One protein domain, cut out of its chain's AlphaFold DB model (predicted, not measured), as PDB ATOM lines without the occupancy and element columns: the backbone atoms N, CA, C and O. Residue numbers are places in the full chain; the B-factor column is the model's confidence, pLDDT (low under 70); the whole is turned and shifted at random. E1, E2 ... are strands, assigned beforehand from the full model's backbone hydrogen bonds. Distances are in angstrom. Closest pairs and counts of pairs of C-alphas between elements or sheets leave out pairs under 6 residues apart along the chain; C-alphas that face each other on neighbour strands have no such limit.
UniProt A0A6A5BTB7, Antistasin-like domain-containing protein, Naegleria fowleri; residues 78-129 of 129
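What this domain is: This is residues 78 to 129 of the 129 residues of the protein "Antistasin-like domain-containing protein" of Naegleria fowleri (UniProt A0A6A5BTB7). With little regular structure, the model shows two small strand hairpins, E1 with E2 and E3 with E4, one after the other along the longest axis, joined by a long loop, residues 103 to 114. The 52 printed residues have four named strands, in two antiparallel pairs; the class is all strand, with 16 residues in named elements. The whole is only just loose, close to compact, with radius of gyration of the C-alphas 12.2 A, and spans 36 by 22 by 12 A.

How they stand to each other: After residues 78 to 89, look at the hairpin of E1, residues 90 to 92, and E2, residues 98 to 102, antiparallel at 133 degrees; N 91 and O 101 are within hydrogen-bond range, 2.9 A. Further on, E3, residues 115 to 117, and E4, residues 123 to 127, form an antiparallel hairpin at 129 degrees; N 116 and O 126 are 2.7 A apart. E1 and E2 are apart from E3 and E4.

Where its parts are: Find C-alpha 90 at (-51.334, 133.351, 110.795), where E1 begins; E2 then runs 9.8 A. E4 runs 9.6 A to C-alpha 127 at (-33.830, 142.801, 106.944).

The domain as a whole: The farthest C-alphas, Lys 80 and Ser 112, are 35.9 A apart. The printed part has no cut; the E2 to E3 link is long. Residues 79 to 81 have pLDDT under 70.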
ATOM      1  N   SER A  78     -58.645 125.061 101.239       70.88
ATOM      2  CA  SER A  78     -59.774 124.551 102.017       70.88
ATOM      3  C   SER A  78     -60.250 125.673 102.941       70.88
ATOM      4  O   SER A  78     -59.473 126.145 103.770       70.88
ATOM      5  N   ASN A  79     -61.495 126.132 102.784       58.88
ATOM      6  CA  ASN A  79     -62.090 127.237 103.549       58.88
ATOM      7  C   ASN A  79     -62.373 126.850 105.017       58.88
ATOM      8  O   ASN A  79     -63.453 127.108 105.541       58.88
ATOM      9  N   LYS A  80     -61.422 126.210 105.702       66.38
ATOM     10  CA  LYS A  80     -61.496 125.992 107.144       66.38
ATOM     11  C   LYS A  80     -61.127 127.314 107.811       66.38
ATOM     12  O   LYS A  80     -59.954 127.679 107.876       66.38
ATOM     13  N   ALA A  81     -62.138 128.077 108.222       66.44
ATOM     14  CA  ALA A  81     -61.926 129.313 108.960       66.44
ATOM     15  C   ALA A  81     -61.293 128.983 110.318       66.44
ATOM     16  O   ALA A  81     -61.825 128.177 111.077       66.44
ATOM     17  N   CYS A  82     -60.150 129.597 110.617       74.44
ATOM     18  CA  CYS A  82     -59.536 129.462 111.927       74.44
ATOM     19  C   CYS A  82     -60.137 130.467 112.908       74.44
ATOM     20  O   CYS A  82     -60.212 131.652 112.586       74.44
ATOM     21  N   VAL A  83     -60.514 130.020 114.107       80.62
ATOM     22  CA  VAL A  83     -61.105 130.890 115.145       80.62
ATOM     23  C   VAL A  83     -60.033 131.490 116.074       80.62
ATOM     24  O   VAL A  83     -60.324 132.351 116.901       80.62
ATOM     25  N   ILE A  84     -58.761 131.100 115.920       84.44
ATOM     26  CA  ILE A  84     -57.671 131.603 116.767       84.44
ATOM     27  C   ILE A  84     -57.334 133.066 116.451       84.44
ATOM     28  O   ILE A  84     -57.224 133.473 115.289       84.44
ATOM     29  N   ARG A  85     -57.124 133.864 117.502       85.31
ATOM     30  CA  ARG A  85     -56.662 135.252 117.400       85.31
ATOM     31  C   ARG A  85     -55.167 135.317 117.698       85.31
ATOM     32  O   ARG A  85     -54.753 135.095 118.826       85.31
ATOM     33  N   CYS A  86     -54.372 135.662 116.689       87.12
ATOM     34  CA  CYS A  86     -52.930 135.873 116.820       87.12
ATOM     35  C   CYS A  86     -52.606 137.362 116.643       87.12
ATOM     36  O   CYS A  86     -53.074 137.978 115.683       87.12
ATOM     37  N   SER A  87     -51.763 137.932 117.507       85.50
ATOM     38  CA  SER A  87     -51.304 139.329 117.401       85.50
ATOM     39  C   SER A  87     -50.391 139.568 116.189       85.50
ATOM     40  O   SER A  87     -50.437 140.625 115.569       85.50
ATOM     41  N   THR A  88     -49.604 138.561 115.810       83.56
ATOM     42  CA  THR A  88     -48.599 138.595 114.732       83.56
ATOM     43  C   THR A  88     -49.109 138.067 113.387       83.56
ATOM     44  O   THR A  88     -48.407 138.158 112.378       83.56
ATOM     45  N   GLY A  89     -50.335 137.532 113.352       87.12
ATOM     46  CA  GLY A  89     -50.947 136.907 112.178       87.12
ATOM     47  C   GLY A  89     -50.795 135.382 112.119       87.12
ATOM     48  O   GLY A  89     -50.251 134.749 113.023       87.12
ATOM     49  N   LEU A  90     -51.330 134.794 111.043       89.62
ATOM     50  CA  LEU A  90     -51.334 133.351 110.795       89.62
ATOM     51  C   LEU A  90     -50.238 132.948 109.809       89.62
ATOM     52  O   LEU A  90     -49.995 133.637 108.813       89.62
ATOM     53  N   MET A  91     -49.642 131.787 110.066       90.44
ATOM     54  CA  MET A  91     -48.727 131.121 109.149       90.44
ATOM     55  C   MET A  91     -49.444 130.731 107.854       90.44
ATOM     56  O   MET A  91     -50.665 130.557 107.803       90.44
ATOM     57  N   LYS A  92     -48.656 130.550 106.800       87.19
ATOM     58  CA  LYS A  92     -49.090 130.060 105.499       87.19
ATOM     59  C   LYS A  92     -48.352 128.786 105.124       87.19
ATOM     60  O   LYS A  92     -47.189 128.601 105.479       87.19
ATOM     61  N   ASP A  93     -49.038 127.928 104.385       84.38
ATOM     62  CA  ASP A  93     -48.433 126.775 103.732       84.38
ATOM     63  C   ASP A  93     -47.664 127.185 102.460       84.38
ATOM     64  O   ASP A  93     -47.653 128.348 102.044       84.38
ATOM     65  N   ARG A  94     -47.045 126.201 101.803       85.56
ATOM     66  CA  ARG A  94     -46.297 126.396 100.549       85.56
ATOM     67  C   ARG A  94     -47.160 126.916  99.390       85.56
ATOM     68  O   ARG A  94     -46.622 127.468  98.438       85.56
ATOM     69  N   ARG A  95     -48.486 126.757  99.459       83.75
ATOM     70  CA  ARG A  95     -49.455 127.254  98.464       83.75
ATOM     71  C   ARG A  95     -49.909 128.686  98.773       83.75
ATOM     72  O   ARG A  95     -50.661 129.273  97.995       83.75
ATOM     73  N   GLY A  96     -49.472 129.249  99.900       81.69
ATOM     74  CA  GLY A  96     -49.897 130.555 100.397       81.69
ATOM     75  C   GLY A  96     -51.229 130.530 101.156       81.69
ATOM     76  O   GLY A  96     -51.739 131.599 101.510       81.69
ATOM     77  N   CYS A  97     -51.782 129.347 101.437       86.38
ATOM     78  CA  CYS A  97     -53.002 129.186 102.220       86.38
ATOM     79  C   CYS A  97     -52.704 129.368 103.707       86.38
ATOM     80  O   CYS A  97     -51.713 128.846 104.210       86.38
ATOM     81  N   GLN A  98     -53.567 130.093 104.421       85.81
ATOM     82  CA  GLN A  98     -53.427 130.255 105.867       85.81
ATOM     83  C   GLN A  98     -53.651 128.919 106.577       85.81
ATOM     84  O   GLN A  98     -54.591 128.193 106.260       85.81
ATOM     85  N   ILE A  99     -52.797 128.627 107.551       85.62
ATOM     86  CA  ILE A  99     -52.948 127.493 108.460       85.62
ATOM     87  C   ILE A  99     -53.300 128.009 109.855       85.62
ATOM     88  O   ILE A  99     -52.946 129.129 110.220       85.62
ATOM     89  N   CYS A 100     -53.979 127.181 110.648       88.62
ATOM     90  CA  CYS A 100     -54.349 127.463 112.038       88.62
ATOM     91  C   CYS A 100     -53.146 127.451 113.000       88.62
ATOM     92  O   CYS A 100     -53.137 126.727 113.991       88.62
ATOM     93  N   LYS A 101     -52.095 128.215 112.694       89.50
ATOM     94  CA  LYS A 101     -50.906 128.376 113.537       89.50
ATOM     95  C   LYS A 101     -50.476 129.839 113.534       89.50
ATOM     96  O   LYS A 101     -50.418 130.461 112.471       89.50
ATOM     97  N   CYS A 102     -50.189 130.388 114.711       90.38
ATOM     98  CA  CYS A 102     -49.719 131.765 114.846       90.38
ATOM     99  C   CYS A 102     -48.271 131.912 114.365       90.38
ATOM    100  O   CYS A 102     -47.455 131.004 114.515       90.38
ATOM    101  N   CYS A 103     -47.943 133.081 113.822       90.94
ATOM    102  CA  CYS A 103     -46.553 133.454 113.587       90.94
ATOM    103  C   CYS A 103     -45.812 133.696 114.917       90.94
ATOM    104  O   CYS A 103     -46.418 134.206 115.864       90.94
ATOM    105  N   PRO A 104     -44.500 133.411 114.988       88.38
ATOM    106  CA  PRO A 104     -43.691 133.774 116.149       88.38
ATOM    107  C   PRO A 104     -43.649 135.302 116.355       88.38
ATOM    108  O   PRO A 104     -43.930 136.061 115.414       88.38
ATOM    109  N   PRO A 105     -43.307 135.771 117.570       86.38
ATOM    110  CA  PRO A 105     -43.093 137.188 117.837       86.38
ATOM    111  C   PRO A 105     -42.027 137.765 116.902       86.38
ATOM    112  O   PRO A 105     -41.036 137.121 116.565       86.38
ATOM    113  N   VAL A 106     -42.261 138.997 116.456       86.56
ATOM    114  CA  VAL A 106     -41.405 139.679 115.483       86.56
ATOM    115  C   VAL A 106     -40.391 140.554 116.221       86.56
ATOM    116  O   VAL A 106     -40.757 141.279 117.144       86.56
ATOM    117  N   CYS A 107     -39.126 140.517 115.799       85.62
ATOM    118  CA  CYS A 107     -38.073 141.379 116.335       85.62
ATOM    119  C   CYS A 107     -38.373 142.872 116.128       85.62
ATOM    120  O   CYS A 107     -38.884 143.271 115.082       85.62
ATOM    121  N   LYS A 108     -37.983 143.709 117.098       87.44
ATOM    122  CA  LYS A 108     -38.181 145.172 117.087       87.44
ATOM    123  C   LYS A 108     -37.029 145.946 116.424       87.44
ATOM    124  O   LYS A 108     -36.737 147.069 116.813       87.44
ATOM    125  N   MET A 109     -36.350 145.349 115.446       89.75
ATOM    126  CA  MET A 109     -35.276 146.033 114.717       89.75
ATOM    127  C   MET A 109     -35.836 146.918 113.602       89.75
ATOM    128  O   MET A 109     -36.841 146.580 112.967       89.75
ATOM    129  N   TYR A 110     -35.164 148.036 113.338       92.12
ATOM    130  CA  TYR A 110     -35.478 148.884 112.198       92.12
ATOM    131  C   TYR A 110     -34.783 148.363 110.935       92.12
ATOM    132  O   TYR A 110     -33.571 148.173 110.912       92.12
ATOM    133  N   CYS A 111     -35.560 148.164 109.873       93.25
ATOM    134  CA  CYS A 111     -35.065 147.824 108.543       93.25
ATOM    135  C   CYS A 111     -35.661 148.815 107.545       93.25
ATOM    136  O   CYS A 111     -36.886 148.878 107.418       93.25
ATOM    137  N   SER A 112     -34.827 149.520 106.780       93.38
ATOM    138  CA  SER A 112     -35.264 150.514 105.782       93.38
ATOM    139  C   SER A 112     -36.238 149.939 104.742       93.38
ATOM    140  O   SER A 112     -37.239 150.563 104.398       93.38
ATOM    141  N   LYS A 113     -36.001 148.699 104.294       91.31
ATOM    142  CA  LYS A 113     -36.866 147.950 103.357       91.31
ATOM    143  C   LYS A 113     -37.901 147.047 104.055       91.31
ATOM    144  O   LYS A 113     -38.676 146.337 103.399       91.31
ATOM    145  N   GLY A 114     -37.931 147.060 105.387       90.94
ATOM    146  CA  GLY A 114     -38.732 146.172 106.227       90.94
ATOM    147  C   GLY A 114     -38.116 144.783 106.448       90.94
ATOM    148  O   GLY A 114     -37.080 144.430 105.884       90.94
ATOM    149  N   LEU A 115     -38.778 143.990 107.292       92.38
ATOM    150  CA  LEU A 115     -38.343 142.640 107.660       92.38
ATOM    151  C   LEU A 115     -38.570 141.625 106.533       92.38
ATOM    152  O   LEU A 115     -39.576 141.672 105.811       92.38
ATOM    153  N   ALA A 116     -37.647 140.680 106.418       92.50
ATOM    154  CA  ALA A 116     -37.726 139.535 105.531       92.50
ATOM    155  C   ALA A 116     -38.879 138.606 105.940       92.50
ATOM    156  O   ALA A 116     -39.320 138.575 107.089       92.50
ATOM    157  N   THR A 117     -39.408 137.866 104.968       90.25
ATOM    158  CA  THR A 117     -40.501 136.908 105.166       90.25
ATOM    159  C   THR A 117     -39.965 135.497 104.965       90.25
ATOM    160  O   THR A 117     -39.322 135.225 103.954       90.25
ATOM    161  N   GLY A 118     -40.216 134.614 105.927       86.94
ATOM    162  CA  GLY A 118     -39.837 133.209 105.864       86.94
ATOM    163  C   GLY A 118     -40.751 132.384 104.954       86.94
ATOM    164  O   GLY A 118     -41.788 132.846 104.475       86.94
ATOM    165  N   LYS A 119     -40.395 131.108 104.762       89.19
ATOM    166  CA  LYS A 119     -41.141 130.144 103.922       89.19
ATOM    167  C   LYS A 119     -42.590 129.918 104.384       89.19
ATOM    168  O   LYS A 119     -43.439 129.533 103.592       89.19
ATOM    169  N   ASN A 120     -42.863 130.172 105.660       86.88
ATOM    170  CA  ASN A 120     -44.179 130.094 106.295       86.88
ATOM    171  C   ASN A 120     -45.018 131.375 106.127       86.88
ATOM    172  O   ASN A 120     -46.074 131.497 106.739       86.88
ATOM    173  N   GLY A 121     -44.540 132.376 105.382       86.56
ATOM    174  CA  GLY A 121     -45.236 133.653 105.229       86.56
ATOM    175  C   GLY A 121     -45.201 134.567 106.461       86.56
ATOM    176  O   GLY A 121     -45.867 135.602 106.442       86.56
ATOM    177  N   CYS A 122     -44.436 134.223 107.503       91.50
ATOM    178  CA  CYS A 122     -44.225 135.057 108.688       91.50
ATOM    179  C   CYS A 122     -42.967 135.917 108.544       91.50
ATOM    180  O   CYS A 122     -42.027 135.552 107.837       91.50
ATOM    181  N   LYS A 123     -42.922 137.057 109.240       91.56
ATOM    182  CA  LYS A 123     -41.713 137.886 109.308       91.56
ATOM    183  C   LYS A 123     -40.633 137.163 110.122       91.56
ATOM    184  O   LYS A 123     -40.947 136.570 111.149       91.56
ATOM    185  N   ILE A 124     -39.386 137.237 109.669       90.50
ATOM    186  CA  ILE A 124     -38.207 136.733 110.388       90.50
ATOM    187  C   ILE A 124     -37.340 137.898 110.871       90.50
ATOM    188  O   ILE A 124     -37.491 139.025 110.397       90.50
ATOM    189  N   CYS A 125     -36.435 137.624 111.809       91.50
ATOM    190  CA  CYS A 125     -35.516 138.592 112.415       91.50
ATOM    191  C   CYS A 125     -34.354 138.958 111.472       91.50
ATOM    192  O   CYS A 125     -33.183 138.758 111.782       91.50
ATOM    193  N   SER A 126     -34.671 139.401 110.259       90.75
ATOM    194  CA  SER A 126     -33.676 139.762 109.247       90.75
ATOM    195  C   SER A 126     -34.241 140.846 108.344       90.75
ATOM    196  O   SER A 126     -35.433 140.832 108.036       90.75
ATOM    197  N   CYS A 127     -33.407 141.780 107.896       91.75
ATOM    198  CA  CYS A 127     -33.830 142.801 106.944       91.75
ATOM    199  C   CYS A 127     -33.900 142.240 105.521       91.75
ATOM    200  O   CYS A 127     -33.161 141.326 105.150       91.75
ATOM    201  N   LYS A 128     -34.795 142.798 104.704       93.88
ATOM    202  CA  LYS A 128     -34.746 142.572 103.256       93.88
ATOM    203  C   LYS A 128     -33.478 143.206 102.683       93.88
ATOM    204  O   LYS A 128     -33.122 144.308 103.096       93.88
ATOM    205  N   LYS A 129     -32.845 142.504 101.742       86.75
ATOM    206  CA  LYS A 129     -31.693 143.009 100.992       86.75
ATOM    207  C   LYS A 129     -32.100 144.122 100.028       86.75
ATOM    208  O   LYS A 129     -33.244 144.121  99.518       86.75
TER     209      LYS A 129